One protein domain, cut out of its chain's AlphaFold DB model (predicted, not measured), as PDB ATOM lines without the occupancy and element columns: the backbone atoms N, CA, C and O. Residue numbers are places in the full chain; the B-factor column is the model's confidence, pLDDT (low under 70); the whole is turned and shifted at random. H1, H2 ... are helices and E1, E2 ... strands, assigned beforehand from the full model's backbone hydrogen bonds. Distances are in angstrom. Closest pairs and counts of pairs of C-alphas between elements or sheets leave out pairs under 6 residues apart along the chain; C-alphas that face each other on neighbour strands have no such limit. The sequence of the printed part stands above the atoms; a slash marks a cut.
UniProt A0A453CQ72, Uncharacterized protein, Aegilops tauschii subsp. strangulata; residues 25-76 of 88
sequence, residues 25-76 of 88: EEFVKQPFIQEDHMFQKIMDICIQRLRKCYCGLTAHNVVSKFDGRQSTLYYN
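Overview. This is residues 25 to 76 of the 88 residues of an uncharacterized protein of Aegilops tauschii subsp. strangulata (UniProt A0A453CQ72). A two-stranded hairpin, E1 and E2, sticks out at one end of a long, thin model, and a helical part, the short H1 meeting H2 at a corner, makes the other end. The two halves are joined by the link of residues 51 to 57. The printed part has 52 residues with two named helices and two named strands, in the order H1, H2, E1, E2 along the chain; the sheet, E1 - E2, is antiparallel and the class is mixed, helices and strands. The whole is extended, a rod of 50 by 21 by 15 A, with a radius of gyration of the C-alphas of 17.2 A.

Along the chain. H1 is residues 31 to 35, beginning at C-alpha 31 (44.956, 19.396, -31.412). H2, residues 37 to 50, is 20.0 A long. E1, residues 58 to 63, and E2, residues 70 to 75, are each 16.3 A long; E2 ends at C-alpha 75 (23.961, 45.383, -26.612).

Arrangement. H1 and H2 touch only at the corner by their tight link, H2 with residues 39 to 40 alone; the closest C-alphas, of Ile 33 and Phe 39, are 5.3 A apart. In both helices every O i to N i+4 pair is within hydrogen-bond range. E1 and E2 form a hairpin, antiparallel at 147 degrees, with N 60 and O 73 at 2.8 A. H1 is apart from both strands, and H2 from E2.

Size, cuts and confidence. The C-alphas farthest apart, of Pro 31 and Phe 66, are 50.2 A apart. The printed part has no cut, no link is long, and no printed residue has a pLDDT under 70.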
ATOM      1  N   GLU A  25      48.037  29.351 -23.221       92.94
ATOM      2  CA  GLU A  25      48.972  28.903 -24.256       92.94
ATOM      3  C   GLU A  25      49.022  27.378 -24.408       92.94
ATOM      4  O   GLU A  25      49.225  26.890 -25.517       92.94
ATOM      5  N   GLU A  26      48.849  26.628 -23.315       95.62
ATOM      6  CA  GLU A  26      48.719  25.165 -23.350       95.62
ATOM      7  C   GLU A  26      47.364  24.784 -23.951       95.62
ATOM      8  O   GLU A  26      47.294  23.926 -24.829       95.62
ATOM      9  N   PHE A  27      46.298  25.472 -23.535       93.38
ATOM     10  CA  PHE A  27      44.939  25.207 -23.992       93.38
ATOM     11  C   PHE A  27      44.780  25.421 -25.503       93.38
ATOM     12  O   PHE A  27      44.365  24.503 -26.201       93.38
ATOM     13  N   VAL A  28      45.191  26.576 -26.042       92.75
ATOM     14  CA  VAL A  28      45.066  26.899 -27.485       92.75
ATOM     15  C   VAL A  28      45.871  25.971 -28.400       92.75
ATOM     16  O   VAL A  28      45.616  25.923 -29.600       92.75
ATOM     17  N   LYS A  29      46.868  25.260 -27.859       94.12
ATOM     18  CA  LYS A  29      47.708  24.317 -28.608       94.12
ATOM     19  C   LYS A  29      47.131  22.902 -28.659       94.12
ATOM     20  O   LYS A  29      47.748  22.031 -29.265       94.12
ATOM     21  N   GLN A  30      45.983  22.649 -28.031       95.31
ATOM     22  CA  GLN A  30      45.350  21.334 -28.085       95.31
ATOM     23  C   GLN A  30      44.935  20.996 -29.528       95.31
ATOM     24  O   GLN A  30      44.351  21.855 -30.195       95.31
ATOM     25  N   PRO A  31      45.189  19.763 -30.013       94.69
ATOM     26  CA  PRO A  31      44.956  19.396 -31.412       94.69
ATOM     27  C   PRO A  31      43.544  19.711 -31.908       94.69
ATOM     28  O   PRO A  31      43.389  20.345 -32.944       94.69
ATOM     29  N   PHE A  32      42.510  19.406 -31.116       91.75
ATOM     30  CA  PHE A  32      41.121  19.658 -31.524       91.75
ATOM     31  C   PHE A  32      40.789  21.147 -31.714       91.75
ATOM     32  O   PHE A  32      39.885  21.476 -32.476       91.75
ATOM     33  N   ILE A  33      41.497  22.052 -31.028       91.88
ATOM     34  CA  ILE A  33      41.331  23.499 -31.214       91.88
ATOM     35  C   ILE A  33      42.021  23.943 -32.503       91.88
ATOM     36  O   ILE A  33      41.534  24.838 -33.188       91.88
ATOM     37  N   GLN A  34      43.160  23.334 -32.834       92.25
ATOM     38  CA  GLN A  34      43.942  23.687 -34.016       92.25
ATOM     39  C   GLN A  34      43.374  23.094 -35.306       92.25
ATOM     40  O   GLN A  34      43.522  23.705 -36.359       92.25
ATOM     41  N   GLU A  35      42.732  21.934 -35.239       94.19
ATOM     42  CA  GLU A  35      42.213  21.223 -36.410       94.19
ATOM     43  C   GLU A  35      40.876  21.786 -36.914       94.19
ATOM     44  O   GLU A  35      40.550  21.639 -38.092       94.19
ATOM     45  N   ASP A  36      40.114  22.468 -36.054       94.62
ATOM     46  CA  ASP A  36      38.778  22.967 -36.372       94.62
ATOM     47  C   ASP A  36      38.729  24.501 -36.441       94.62
ATOM     48  O   ASP A  36      39.013  25.226 -35.483       94.62
ATOM     49  N   HIS A  37      38.311  25.018 -37.596       93.56
ATOM     50  CA  HIS A  37      38.277  26.456 -37.857       93.56
ATOM     51  C   HIS A  37      37.256  27.212 -36.985       93.56
ATOM     52  O   HIS A  37      37.466  28.386 -36.669       93.56
ATOM     53  N   MET A  38      36.154  26.577 -36.575       94.75
ATOM     54  CA  MET A  38      35.186  27.207 -35.675       94.75
ATOM     55  C   MET A  38      35.803  27.391 -34.284       94.75
ATOM     56  O   MET A  38      35.703  28.487 -33.724       94.75
ATOM     57  N   PHE A  39      36.496  26.381 -33.753       94.44
ATOM     58  CA  PHE A  39      37.207  26.506 -32.479       94.44
ATOM     59  C   PHE A  39      38.310  27.564 -32.534       94.44
ATOM     60  O   PHE A  39      38.394  28.382 -31.616       94.44
ATOM     61  N   GLN A  40      39.077  27.644 -33.626       93.62
ATOM     62  CA  GLN A  40      40.053  28.725 -33.820       93.62
ATOM     63  C   GLN A  40      39.404  30.115 -33.711       93.62
ATOM     64  O   GLN A  40      39.890  30.970 -32.970       93.62
ATOM     65  N   LYS A  41      38.260  30.338 -34.377       94.44
ATOM     66  CA  LYS A  41      37.546  31.627 -34.319       94.44
ATOM     67  C   LYS A  41      37.019  31.956 -32.929       94.44
ATOM     68  O   LYS A  41      37.103  33.110 -32.506       94.44
ATOM     69  N   ILE A  42      36.496  30.967 -32.207       93.62
ATOM     70  CA  ILE A  42      36.064  31.148 -30.815       93.62
ATOM     71  C   ILE A  42      37.260  31.570 -29.951       93.62
ATOM     72  O   ILE A  42      37.164  32.541 -29.196       93.62
ATOM     73  N   MET A  43      38.405  30.901 -30.106       93.56
ATOM     74  CA  MET A  43      39.616  31.227 -29.354       93.56
ATOM     75  C   MET A  43      40.164  32.617 -29.678       93.56
ATOM     76  O   MET A  43      40.557  33.333 -28.755       93.56
ATOM     77  N   ASP A  44      40.118  33.044 -30.938       93.44
ATOM     78  CA  ASP A  44      40.499  34.402 -31.334       93.44
ATOM     79  C   ASP A  44      39.654  35.461 -30.607       93.44
ATOM     80  O   ASP A  44      40.204  36.425 -30.067       93.44
ATOM     81  N   ILE A  45      38.331  35.272 -30.529       92.75
ATOM     82  CA  ILE A  45      37.425  36.174 -29.794       92.75
ATOM     83  C   ILE A  45      37.790  36.197 -28.304       92.75
ATOM     84  O   ILE A  45      37.874  37.264 -27.686       92.75
ATOM     85  N   CYS A  46      38.046  35.026 -27.716       92.19
ATOM     86  CA  CYS A  46      38.451  34.893 -26.321       92.19
ATOM     87  C   CYS A  46      39.761  35.640 -26.022       92.19
ATOM     88  O   CYS A  46      39.835  36.379 -25.036       92.19
ATOM     89  N   ILE A  47      40.770  35.496 -26.884       92.50
ATOM     90  CA  ILE A  47      42.067  36.174 -26.765       92.50
ATOM     91  C   ILE A  47      41.902  37.688 -26.921       92.50
ATOM     92  O   ILE A  47      42.439  38.446 -26.111       92.50
ATOM     93  N   GLN A  48      41.127  38.148 -27.906       91.81
ATOM     94  CA  GLN A  48      40.849  39.576 -28.084       91.81
ATOM     95  C   GLN A  48      40.127  40.166 -26.869       91.81
ATOM     96  O   GLN A  48      40.463  41.267 -26.432       91.81
ATOM     97  N   ARG A  49      39.194  39.422 -26.257       89.25
ATOM     98  CA  ARG A  49      38.541  39.842 -25.011       89.25
ATOM     99  C   ARG A  49      39.538  39.973 -23.863       89.25
ATOM    100  O   ARG A  49      39.461  40.945 -23.117       89.25
ATOM    101  N   LEU A  50      40.456  39.019 -23.706       89.25
ATOM    102  CA  LEU A  50      41.488  39.061 -22.661       89.25
ATOM    103  C   LEU A  50      42.466  40.228 -22.858       89.25
ATOM    104  O   LEU A  50      42.871  40.852 -21.884       89.25
ATOM    105  N   ARG A  51      42.782  40.570 -24.112       88.81
ATOM    106  CA  ARG A  51      43.590  41.745 -24.481       88.81
ATOM    107  C   ARG A  51      42.837  43.077 -24.375       88.81
ATOM    108  O   ARG A  51      43.406  44.108 -24.711       88.81
ATOM    109  N   LYS A  52      41.573  43.064 -23.931       85.62
ATOM    110  CA  LYS A  52      40.664  44.224 -23.913       85.62
ATOM    111  C   LYS A  52      40.431  44.858 -25.297       85.62
ATOM    112  O   LYS A  52      39.983  45.991 -25.379       85.62
ATOM    113  N   CYS A  53      40.672  44.116 -26.378       86.12
ATOM    114  CA  CYS A  53      40.432  44.554 -27.759       86.12
ATOM    115  C   CYS A  53      39.036  44.167 -28.277       86.12
ATOM    116  O   CYS A  53      38.694  44.473 -29.413       86.12
ATOM    117  N   TYR A  54      38.238  43.459 -27.471       87.06
ATOM    118  CA  TYR A  54      36.879  43.055 -27.822       87.06
ATOM    119  C   TYR A  54      35.920  43.268 -26.646       87.06
ATOM    120  O   TYR A  54      36.021  42.617 -25.599       87.06
ATOM    121  N   CYS A  55      34.957  44.174 -26.821       83.88
ATOM    122  CA  CYS A  55      34.007  44.562 -25.776       83.88
ATOM    123  C   CYS A  55      32.765  43.660 -25.689       83.88
ATOM    124  O   CYS A  55      32.135  43.608 -24.633       83.88
ATOM    125  N   GLY A  56      32.476  42.865 -26.725       89.06
ATOM    126  CA  GLY A  56      31.310  41.980 -26.745       89.06
ATOM    127  C   GLY A  56      29.993  42.739 -26.561       89.06
ATOM    128  O   GLY A  56      29.869  43.890 -26.971       89.06
ATOM    129  N   LEU A  57      29.015  42.074 -25.947       90.62
ATOM    130  CA  LEU A  57      27.736  42.671 -25.566       90.62
ATOM    131  C   LEU A  57      27.649  42.759 -24.043       90.62
ATOM    132  O   LEU A  57      27.988  41.801 -23.343       90.62
ATOM    133  N   THR A  58      27.158  43.884 -23.541       88.38
ATOM    134  CA  THR A  58      26.925  44.112 -22.115       88.38
ATOM    135  C   THR A  58      25.461  43.859 -21.789       88.38
ATOM    136  O   THR A  58      24.570  44.251 -22.543       88.38
ATOM    137  N   ALA A  59      25.217  43.195 -20.661       91.25
ATOM    138  CA  ALA A  59      23.881  42.947 -20.139       91.25
ATOM    139  C   ALA A  59      23.355  44.175 -19.384       91.25
ATOM    140  O   ALA A  59      24.009  44.670 -18.469       91.25
ATOM    141  N   HIS A  60      22.148  44.620 -19.721       90.81
ATOM    142  CA  HIS A  60      21.430  45.671 -19.007       90.81
ATOM    143  C   HIS A  60      20.054  45.174 -18.586       90.81
ATOM    144  O   HIS A  60      19.265  44.716 -19.413       90.81
ATOM    145  N   ASN A  61      19.752  45.296 -17.297       94.00
ATOM    146  CA  ASN A  61      18.433  44.965 -16.777       94.00
ATOM    147  C   ASN A  61      17.453  46.090 -17.116       94.00
ATOM    148  O   ASN A  61      17.683  47.251 -16.780       94.00
ATOM    149  N   VAL A  62      16.362  45.733 -17.781       94.06
ATOM    150  CA  VAL A  62      15.297  46.639 -18.209       94.06
ATOM    151  C   VAL A  62      13.955  46.139 -17.691       94.06
ATOM    152  O   VAL A  62      13.782  44.954 -17.418       94.06
ATOM    153  N   VAL A  63      12.991  47.046 -17.559       96.06
ATOM    154  CA  VAL A  63      11.620  46.709 -17.167       96.06
ATOM    155  C   VAL A  63      10.704  46.950 -18.357       96.06
ATOM    156  O   VAL A  63      10.692  48.037 -18.937       96.06
ATOM    157  N   SER A  64       9.949  45.925 -18.737       92.19
ATOM    158  CA  SER A  64       8.986  46.002 -19.828       92.19
ATOM    159  C   SER A  64       7.849  46.958 -19.479       92.19
ATOM    160  O   SER A  64       7.235  46.867 -18.416       92.19
ATOM    161  N   LYS A  65       7.526  47.869 -20.404       93.06
ATOM    162  CA  LYS A  65       6.387  48.784 -20.246       93.06
ATOM    163  C   LYS A  65       5.030  48.087 -20.381       93.06
ATOM    164  O   LYS A  65       4.038  48.637 -19.921       93.06
ATOM    165  N   PHE A  66       4.977  46.921 -21.028       93.12
ATOM    166  CA  PHE A  66       3.720  46.231 -21.331       93.12
ATOM    167  C   PHE A  66       3.198  45.405 -20.155       93.12
ATOM    168  O   PHE A  66       1.991  45.328 -19.949       93.12
ATOM    169  N   ASP A  67       4.096  44.794 -19.385       94.50
ATOM    170  CA  ASP A  67       3.754  43.849 -18.316       94.50
ATOM    171  C   ASP A  67       4.551  44.070 -17.017       94.50
ATOM    172  O   ASP A  67       4.377  43.318 -16.058       94.50
ATOM    173  N   GLY A  68       5.425  45.082 -16.960       94.62
ATOM    174  CA  GLY A  68       6.214  45.416 -15.772       94.62
ATOM    175  C   GLY A  68       7.285  44.385 -15.406       94.62
ATOM    176  O   GLY A  68       7.889  44.492 -14.338       94.62
ATOM    177  N   ARG A  69       7.530  43.374 -16.250       96.50
ATOM    178  CA  ARG A  69       8.494  42.310 -15.950       96.50
ATOM    179  C   ARG A  69       9.926  42.756 -16.220       96.50
ATOM    180  O   ARG A  69      10.187  43.557 -17.118       96.50
ATOM    181  N   GLN A  70      10.852  42.216 -15.430       96.25
ATOM    182  CA  GLN A  70      12.283  42.389 -15.655       96.25
ATOM    183  C   GLN A  70      12.737  41.538 -16.843       96.25
ATOM    184  O   GLN A  70      12.386  40.364 -16.944       96.25
ATOM    185  N   SER A  71      13.561  42.135 -17.695       93.94
ATOM    186  CA  SER A  71      14.214  41.498 -18.835       93.94
ATOM    187  C   SER A  71      15.673  41.942 -18.894       93.94
ATOM    188  O   SER A  71      16.029  42.994 -18.365       93.94
ATOM    189  N   THR A  72      16.523  41.177 -19.573       94.69
ATOM    190  CA  THR A  72      17.924  41.550 -19.804       94.69
ATOM    191  C   THR A  72      18.146  41.832 -21.284       94.69
ATOM    192  O   THR A  72      17.914  40.970 -22.130       94.69
ATOM    193  N   LEU A  73      18.588  43.047 -21.599       92.31
ATOM    194  CA  LEU A  73      18.968  43.469 -22.942       92.31
ATOM    195  C   LEU A  73      20.489  43.378 -23.096       92.31
ATOM    196  O   LEU A  73      21.221  43.942 -22.287       92.31
ATOM    197  N   TYR A  74      20.957  42.710 -24.149       93.62
ATOM    198  CA  TYR A  74      22.377  42.606 -24.485       93.62
ATOM    199  C   TYR A  74      22.687  43.495 -25.688       93.62
ATOM    200  O   TYR A  74      22.136  43.276 -26.765       93.62
ATOM    201  N   TYR A  75      23.559  44.486 -25.523       90.56
ATOM    202  CA  TYR A  75      23.961  45.383 -26.612       90.56
ATOM    203  C   TYR A  75      25.408  45.856 -26.451       90.56
ATOM    204  O   TYR A  75      26.010  45.706 -25.387       90.56
ATOM    205  N   ASN A  76      25.995  46.378 -27.528       89.00
ATOM    206  CA  ASN A  76      27.333  46.959 -27.486       89.00
ATOM    207  C   ASN A  76      27.254  48.382 -26.910       89.00
ATOM    208  O   ASN A  76      26.499  49.202 -27.422       89.00
TER     209      ASN A  76